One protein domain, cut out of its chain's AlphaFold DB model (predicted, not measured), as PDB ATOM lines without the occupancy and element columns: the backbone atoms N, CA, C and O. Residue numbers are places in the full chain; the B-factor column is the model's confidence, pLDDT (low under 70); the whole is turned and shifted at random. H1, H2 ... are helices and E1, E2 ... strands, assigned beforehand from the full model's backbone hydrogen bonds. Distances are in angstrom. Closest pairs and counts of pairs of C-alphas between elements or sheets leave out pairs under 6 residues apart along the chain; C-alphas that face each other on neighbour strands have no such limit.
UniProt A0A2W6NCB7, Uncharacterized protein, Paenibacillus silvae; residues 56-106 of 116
ATOM      1  N   ASP A  56     -20.567   1.659  59.707       91.75
ATOM      2  CA  ASP A  56     -21.511   0.691  59.134       91.75
ATOM      3  C   ASP A  56     -22.701   1.370  58.438       91.75
ATOM      4  O   ASP A  56     -23.208   0.884  57.428       91.75
ATOM      5  N   LYS A  57     -23.133   2.539  58.933       92.31
ATOM      6  CA  LYS A  57     -24.217   3.314  58.308       92.31
ATOM      7  C   LYS A  57     -23.766   3.988  57.015       92.31
ATOM      8  O   LYS A  57     -24.552   4.060  56.073       92.31
ATOM      9  N   LEU A  58     -22.520   4.466  56.968       90.31
ATOM     10  CA  LEU A  58     -21.922   4.986  55.739       90.31
ATOM     11  C   LEU A  58     -21.775   3.867  54.705       90.31
ATOM     12  O   LEU A  58     -22.153   4.056  53.551       90.31
ATOM     13  N   ASP A  59     -21.265   2.710  55.129       90.88
ATOM     14  CA  ASP A  59     -21.074   1.553  54.257       90.88
ATOM     15  C   ASP A  59     -22.401   1.052  53.679       90.88
ATOM     16  O   ASP A  59     -22.495   0.817  52.479       90.88
ATOM     17  N   ALA A  60     -23.461   0.974  54.486       92.00
ATOM     18  CA  ALA A  60     -24.780   0.569  54.008       92.00
ATOM     19  C   ALA A  60     -25.410   1.578  53.027       92.00
ATOM     20  O   ALA A  60     -26.129   1.172  52.117       92.00
ATOM     21  N   PHE A  61     -25.162   2.880  53.210       93.00
ATOM     22  CA  PHE A  61     -25.784   3.939  52.408       93.00
ATOM     23  C   PHE A  61     -25.063   4.210  51.083       93.00
ATOM     24  O   PHE A  61     -25.709   4.448  50.067       93.00
ATOM     25  N   ALA A  62     -23.730   4.228  51.086       91.69
ATOM     26  CA  ALA A  62     -22.948   4.630  49.924       91.69
ATOM     27  C   ALA A  62     -22.740   3.464  48.947       91.69
ATOM     28  O   ALA A  62     -22.366   2.368  49.350       91.69
ATOM     29  N   GLU A  63     -22.909   3.701  47.648       92.75
ATOM     30  CA  GLU A  63     -22.611   2.703  46.603       92.75
ATOM     31  C   GLU A  63     -21.117   2.677  46.235       92.75
ATOM     32  O   GLU A  63     -20.566   1.628  45.900       92.75
ATOM     33  N   LEU A  64     -20.442   3.823  46.363       90.69
ATOM     34  CA  LEU A  64     -19.018   4.024  46.097       90.69
ATOM     35  C   LEU A  64     -18.386   4.784  47.266       90.69
ATOM     36  O   LEU A  64     -18.874   5.844  47.661       90.69
ATOM     37  N   ILE A  65     -17.275   4.269  47.791       92.00
ATOM     38  CA  ILE A  65     -16.491   4.918  48.847       92.00
ATOM     39  C   ILE A  65     -15.036   4.978  48.396       92.00
ATOM     40  O   ILE A  65     -14.406   3.945  48.154       92.00
ATOM     41  N   VAL A  66     -14.490   6.193  48.323       91.19
ATOM     42  CA  VAL A  66     -13.105   6.458  47.917       91.19
ATOM     43  C   VAL A  66     -12.391   7.333  48.941       91.19
ATOM     44  O   VAL A  66     -12.994   8.196  49.576       91.19
ATOM     45  N   ILE A  67     -11.086   7.121  49.077       91.56
ATOM     46  CA  ILE A  67     -10.157   8.033  49.737       91.56
ATOM     47  C   ILE A  67      -9.402   8.751  48.626       91.56
ATOM     48  O   ILE A  67      -8.834   8.113  47.739       91.56
ATOM     49  N   GLY A  68      -9.407  10.075  48.665       91.94
ATOM     50  CA  GLY A  68      -8.739  10.900  47.675       91.94
ATOM     51  C   GLY A  68      -8.699  12.352  48.109       91.94
ATOM     52  O   GLY A  68      -9.176  12.714  49.187       91.94
ATOM     53  N   TYR A  69      -8.143  13.191  47.249       92.75
ATOM     54  CA  TYR A  69      -8.060  14.624  47.490       92.75
ATOM     55  C   TYR A  69      -8.347  15.408  46.213       92.75
ATOM     56  O   TYR A  69      -8.133  14.923  45.100       92.75
ATOM     57  N   ALA A  70      -8.843  16.634  46.381       93.44
ATOM     58  CA  ALA A  70      -9.110  17.524  45.262       93.44
ATOM     59  C   ALA A  70      -7.795  17.959  44.606       93.44
ATOM     60  O   ALA A  70      -6.888  18.430  45.292       93.44
ATOM     61  N   THR A  71      -7.697  17.837  43.286       93.69
ATOM     62  CA  THR A  71      -6.502  18.264  42.539       93.69
ATOM     63  C   THR A  71      -6.493  19.764  42.254       93.69
ATOM     64  O   THR A  71      -5.470  20.303  41.845       93.69
ATOM     65  N   GLU A  72      -7.618  20.442  42.495       93.12
ATOM     66  CA  GLU A  72      -7.813  21.861  42.207       93.12
ATOM     67  C   GLU A  72      -8.353  22.635  43.421       93.12
ATOM     68  O   GLU A  72      -9.187  22.146  44.200       93.12
ATOM     69  N   ASP A  73      -7.899  23.886  43.555       89.81
ATOM     70  CA  ASP A  73      -8.438  24.865  44.508       89.81
ATOM     71  C   ASP A  73      -9.915  25.129  44.200       89.81
ATOM     72  O   ASP A  73     -10.309  25.203  43.039       89.81
ATOM     73  N   PHE A  74     -10.736  25.302  45.237       86.75
ATOM     74  CA  PHE A  74     -12.175  25.533  45.096       86.75
ATOM     75  C   PHE A  74     -12.526  26.661  44.115       86.75
ATOM     76  O   PHE A  74     -13.491  26.529  43.375       86.75
ATOM     77  N   ARG A  75     -11.731  27.738  44.076       87.12
ATOM     78  CA  ARG A  75     -11.963  28.910  43.213       87.12
ATOM     79  C   ARG A  75     -11.663  28.655  41.737       87.12
ATOM     80  O   ARG A  75     -12.057  29.459  40.900       87.12
ATOM     81  N   ALA A  76     -10.897  27.608  41.438       89.25
ATOM     82  CA  ALA A  76     -10.506  27.242  40.080       89.25
ATOM     83  C   ALA A  76     -11.437  26.186  39.464       89.25
ATOM     84  O   ALA A  76     -11.359  25.944  38.263       89.25
ATOM     85  N   ARG A  77     -12.313  25.576  40.273       89.69
ATOM     86  CA  ARG A  77     -13.228  24.519  39.834       89.69
ATOM     87  C   ARG A  77     -14.335  25.080  38.954       89.69
ATOM     88  O   ARG A  77     -14.748  26.232  39.087       89.69
ATOM     89  N   GLU A  78     -14.878  24.223  38.101       90.25
ATOM     90  CA  GLU A  78     -16.071  24.546  37.331       90.25
ATOM     91  C   GLU A  78     -17.273  24.720  38.273       90.25
ATOM     92  O   GLU A  78     -17.738  23.775  38.919       90.25
ATOM     93  N   HIS A  79     -17.761  25.955  38.352       89.62
ATOM     94  CA  HIS A  79     -18.940  26.335  39.113       89.62
ATOM     95  C   HIS A  79     -20.194  26.175  38.249       89.62
ATOM     96  O   HIS A  79     -20.392  26.919  37.290       89.62
ATOM     97  N   VAL A  80     -21.066  25.243  38.623       91.25
ATOM     98  CA  VAL A  80     -22.322  24.970  37.924       91.25
ATOM     99  C   VAL A  80     -23.470  25.578  38.720       91.25
ATOM    100  O   VAL A  80     -23.679  25.249  39.890       91.25
ATOM    101  N   ILE A  81     -24.219  26.475  38.079       89.88
ATOM    102  CA  ILE A  81     -25.423  27.101  38.630       89.88
ATOM    103  C   ILE A  81     -26.603  26.678  37.763       89.88
ATOM    104  O   ILE A  81     -26.580  26.886  36.551       89.88
ATOM    105  N   THR A  82     -27.650  26.142  38.384       90.69
ATOM    106  CA  THR A  82     -28.949  25.968  37.726       90.69
ATOM    107  C   THR A  82     -29.934  26.997  38.265       90.69
ATOM    108  O   THR A  82     -29.904  27.342  39.450       90.69
ATOM    109  N   ALA A  83     -30.798  27.511  37.396       92.44
ATOM    110  CA  ALA A  83     -31.826  28.484  37.737       92.44
ATOM    111  C   ALA A  83     -33.189  28.023  37.212       92.44
ATOM    112  O   ALA A  83     -33.260  27.282  36.234       92.44
ATOM    113  N   PHE A  84     -34.256  28.464  37.874       90.94
ATOM    114  CA  PHE A  84     -35.621  28.361  37.370       90.94
ATOM    115  C   PHE A  84     -35.843  29.335  36.198       90.94
ATOM    116  O   PHE A  84     -35.022  30.221  35.948       90.94
ATOM    117  N   ASP A  85     -36.976  29.205  35.504       94.25
ATOM    118  CA  ASP A  85     -37.320  30.026  34.330       94.25
ATOM    119  C   ASP A  85     -37.391  31.536  34.629       94.25
ATOM    120  O   ASP A  85     -37.221  32.364  33.735       94.25
ATOM    121  N   ASP A  86     -37.618  31.907  35.890       92.19
ATOM    122  CA  ASP A  86     -37.640  33.295  36.366       92.19
ATOM    123  C   ASP A  86     -36.239  33.854  36.702       92.19
ATOM    124  O   ASP A  86     -36.106  35.010  37.105       92.19
ATOM    125  N   GLY A  87     -35.186  33.046  36.537       84.94
ATOM    126  CA  GLY A  87     -33.807  33.388  36.876       84.94
ATOM    127  C   GLY A  87     -33.448  33.200  38.355       84.94
ATOM    128  O   GLY A  87     -32.311  33.487  38.741       84.94
ATOM    129  N   THR A  88     -34.367  32.707  39.192       87.81
ATOM    130  CA  THR A  88     -34.089  32.360  40.590       87.81
ATOM    131  C   THR A  88     -33.149  31.158  40.647       87.81
ATOM    132  O   THR A  88     -33.383  30.134  40.008       87.81
ATOM    133  N   MET A  89     -32.074  31.260  41.431       85.19
ATOM    134  CA  MET A  89     -31.104  30.174  41.591       85.19
ATOM    135  C   MET A  89     -31.763  28.952  42.241       85.19
ATOM    136  O   MET A  89     -32.301  29.043  43.343       85.19
ATOM    137  N   GLN A  90     -31.683  27.811  41.563       86.00
ATOM    138  CA  GLN A  90     -32.220  26.535  42.020       86.00
ATOM    139  C   GLN A  90     -31.143  25.712  42.728       86.00
ATOM    140  O   GLN A  90     -31.381  25.185  43.812       86.00
ATOM    141  N   SER A  91     -29.963  25.582  42.120       85.44
ATOM    142  CA  SER A  91     -28.853  24.829  42.697       85.44
ATOM    143  C   SER A  91     -27.509  25.436  42.318       85.44
ATOM    144  O   SER A  91     -27.374  26.113  41.298       85.44
ATOM    145  N   PHE A  92     -26.512  25.184  43.159       87.25
ATOM    146  CA  PHE A  92     -25.125  25.547  42.913       87.25
ATOM    147  C   PHE A  92     -24.223  24.426  43.416       87.25
ATOM    148  O   PHE A  92     -24.335  24.010  44.571       87.25
ATOM    149  N   HIS A  93     -23.330  23.948  42.559       87.81
ATOM    150  CA  HIS A  93     -22.311  22.973  42.925       87.81
ATOM    151  C   HIS A  93     -21.022  23.212  42.140       87.81
ATOM    152  O   HIS A  93     -20.986  23.966  41.169       87.81
ATOM    153  N   THR A  94     -19.944  22.569  42.585       90.44
ATOM    154  CA  THR A  94     -18.675  22.540  41.858       90.44
ATOM    155  C   THR A  94     -18.350  21.125  41.448       90.44
ATOM    156  O   THR A  94     -18.319  20.237  42.309       90.44
ATOM    157  N   ASN A  95     -18.001  20.935  40.183       90.44
ATOM    158  CA  ASN A  95     -17.363  19.701  39.756       90.44
ATOM    159  C   ASN A  95     -15.961  19.689  40.361       90.44
ATOM    160  O   ASN A  95     -15.167  20.593  40.118       90.44
ATOM    161  N   THR A  96     -15.689  18.723  41.240       89.44
ATOM    162  CA  THR A  96     -14.402  18.630  41.939       89.44
ATOM    163  C   THR A  96     -13.615  17.467  41.358       89.44
ATOM    164  O   THR A  96     -13.913  16.321  41.698       89.44
ATOM    165  N   PRO A  97     -12.605  17.733  40.514       90.31
ATOM    166  CA  PRO A  97     -11.661  16.706  40.118       90.31
ATOM    167  C   PRO A  97     -10.928  16.203  41.362       90.31
ATOM    168  O   PRO A  97     -10.380  16.988  42.146       90.31
ATOM    169  N   ILE A  98     -10.957  14.889  41.568       91.12
ATOM    170  CA  ILE A  98     -10.265  14.230  42.673       91.12
ATOM    171  C   ILE A  98      -9.242  13.246  42.126       91.12
ATOM    172  O   ILE A  98      -9.500  12.542  41.150       91.12
ATOM    173  N   ARG A  99      -8.095  13.152  42.799       91.56
ATOM    174  CA  ARG A  99      -7.196  12.012  42.637       91.56
ATOM    175  C   ARG A  99      -7.582  10.961  43.664       91.56
ATOM    176  O   ARG A  99      -7.541  11.232  44.864       91.56
ATOM    177  N   ILE A 100      -7.970   9.784  43.187       91.25
ATOM    178  CA  ILE A 100      -8.301   8.645  44.042       91.25
ATOM    179  C   ILE A 100      -6.992   8.004  44.500       91.25
ATOM    180  O   ILE A 100      -6.165   7.610  43.684       91.25
ATOM    181  N   GLU A 101      -6.807   7.905  45.810       91.94
ATOM    182  CA  GLU A 101      -5.698   7.163  46.411       91.94
ATOM    183  C   GLU A 101      -6.088   5.714  46.690       91.94
ATOM    184  O   GLU A 101      -5.268   4.807  46.550       91.94
ATOM    185  N   LYS A 102      -7.340   5.488  47.103       91.12
ATOM    186  CA  LYS A 102      -7.844   4.154  47.426       91.12
ATOM    187  C   LYS A 102      -9.349   4.062  47.225       91.12
ATOM    188  O   LYS A 102     -10.085   4.960  47.622       91.12
ATOM    189  N   ILE A 103      -9.810   2.930  46.703       91.44
ATOM    190  CA  ILE A 103     -11.229   2.567  46.671       91.44
ATOM    191  C   ILE A 103     -11.512   1.594  47.820       91.44
ATOM    192  O   ILE A 103     -10.800   0.604  47.988       91.44
ATOM    193  N   LEU A 104     -12.520   1.896  48.641       91.12
ATOM    194  CA  LEU A 104     -12.948   1.063  49.774       91.12
ATOM    195  C   LEU A 104     -14.177   0.212  49.437       91.12
ATOM    196  O   LEU A 104     -14.266  -0.927  49.881       91.12
ATOM    197  N   LYS A 105     -15.096   0.756  48.636       92.31
ATOM    198  CA  LYS A 105     -16.312   0.093  48.152       92.31
ATOM    199  C   LYS A 105     -16.611   0.600  46.751       92.31
ATOM    200  O   LYS A 105     -16.442   1.794  46.520       92.31
ATOM    201  N   LYS A 106     -17.049  -0.268  45.841       92.25
ATOM    202  CA  LYS A 106     -17.466   0.099  44.482       92.25
ATOM    203  C   LYS A 106     -18.553  -0.849  43.962       92.25
ATOM    204  O   LYS A 106     -18.550  -2.008  44.381       92.25
TER     205      LYS A 106
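What this domain is: This is residues 56 to 106 of the 116 residues of an uncharacterized protein of Paenibacillus silvae (UniProt A0A2W6NCB7). Two antiparallel strand pairs, E1 with E4 and E2 with E3, form the two arms of an open V, joined at its corner by the links E1 to E2 and E3 to E4. The short helix H1 sits at the far end of the E1 and E4 arm, and the hairpin turn of E2 and E3 ends the other arm. The printed part has 51 residues, with one named helix and four named strands in the order H1, E1, E2, E3, E4, and its class is mostly strand. It is extended, with a radius of gyration of the C-alphas of 15.3 A, and flat, spanning 42 by 26 by 13 A.

How they stand to each other: E1, residues 65 to 70, and E4, residues 98 to 105, are antiparallel neighbours at 168 degrees; N 67 and O 102 are 2.8 A apart, and N 99 and O 69 are 2.9 A apart, both within hydrogen-bond range. E4 bends by 80 degrees at residue 101. E3, residues 89 to 95, runs on into E4 across a break of 2 residues, at 91 degrees. E2, residues 78 to 83, forms a hairpin with E3, antiparallel at 162 degrees, with N 80 and O 93 within hydrogen-bond range at 2.8 A. E1 and E2 are apart, as are E3 and E4. The closest C-alphas of E1 and H1, residues 56 to 61, are those of Ile 65 and Asp 59, 7.8 A apart. In H1 every O i to N i+4 pair is within hydrogen-bond range.

Where its parts are: H1 begins at C-alpha 56, (-21.511, 0.691, 59.134), and is 8.6 A long from first to last C-alpha. E1 measures 15.0 A, E2 16.2 A, E3 17.4 A and E4 16.3 A. E4 ends at C-alpha 105, (-16.312, 0.093, 48.152).

The domain as a whole: The two C-alphas farthest apart, those of Asp 86 and Lys 102, are 43.1 A apart. The printed part has no cut and no long link. Mean pLDDT of the printed part is 90.6, and no printed residue is under 70.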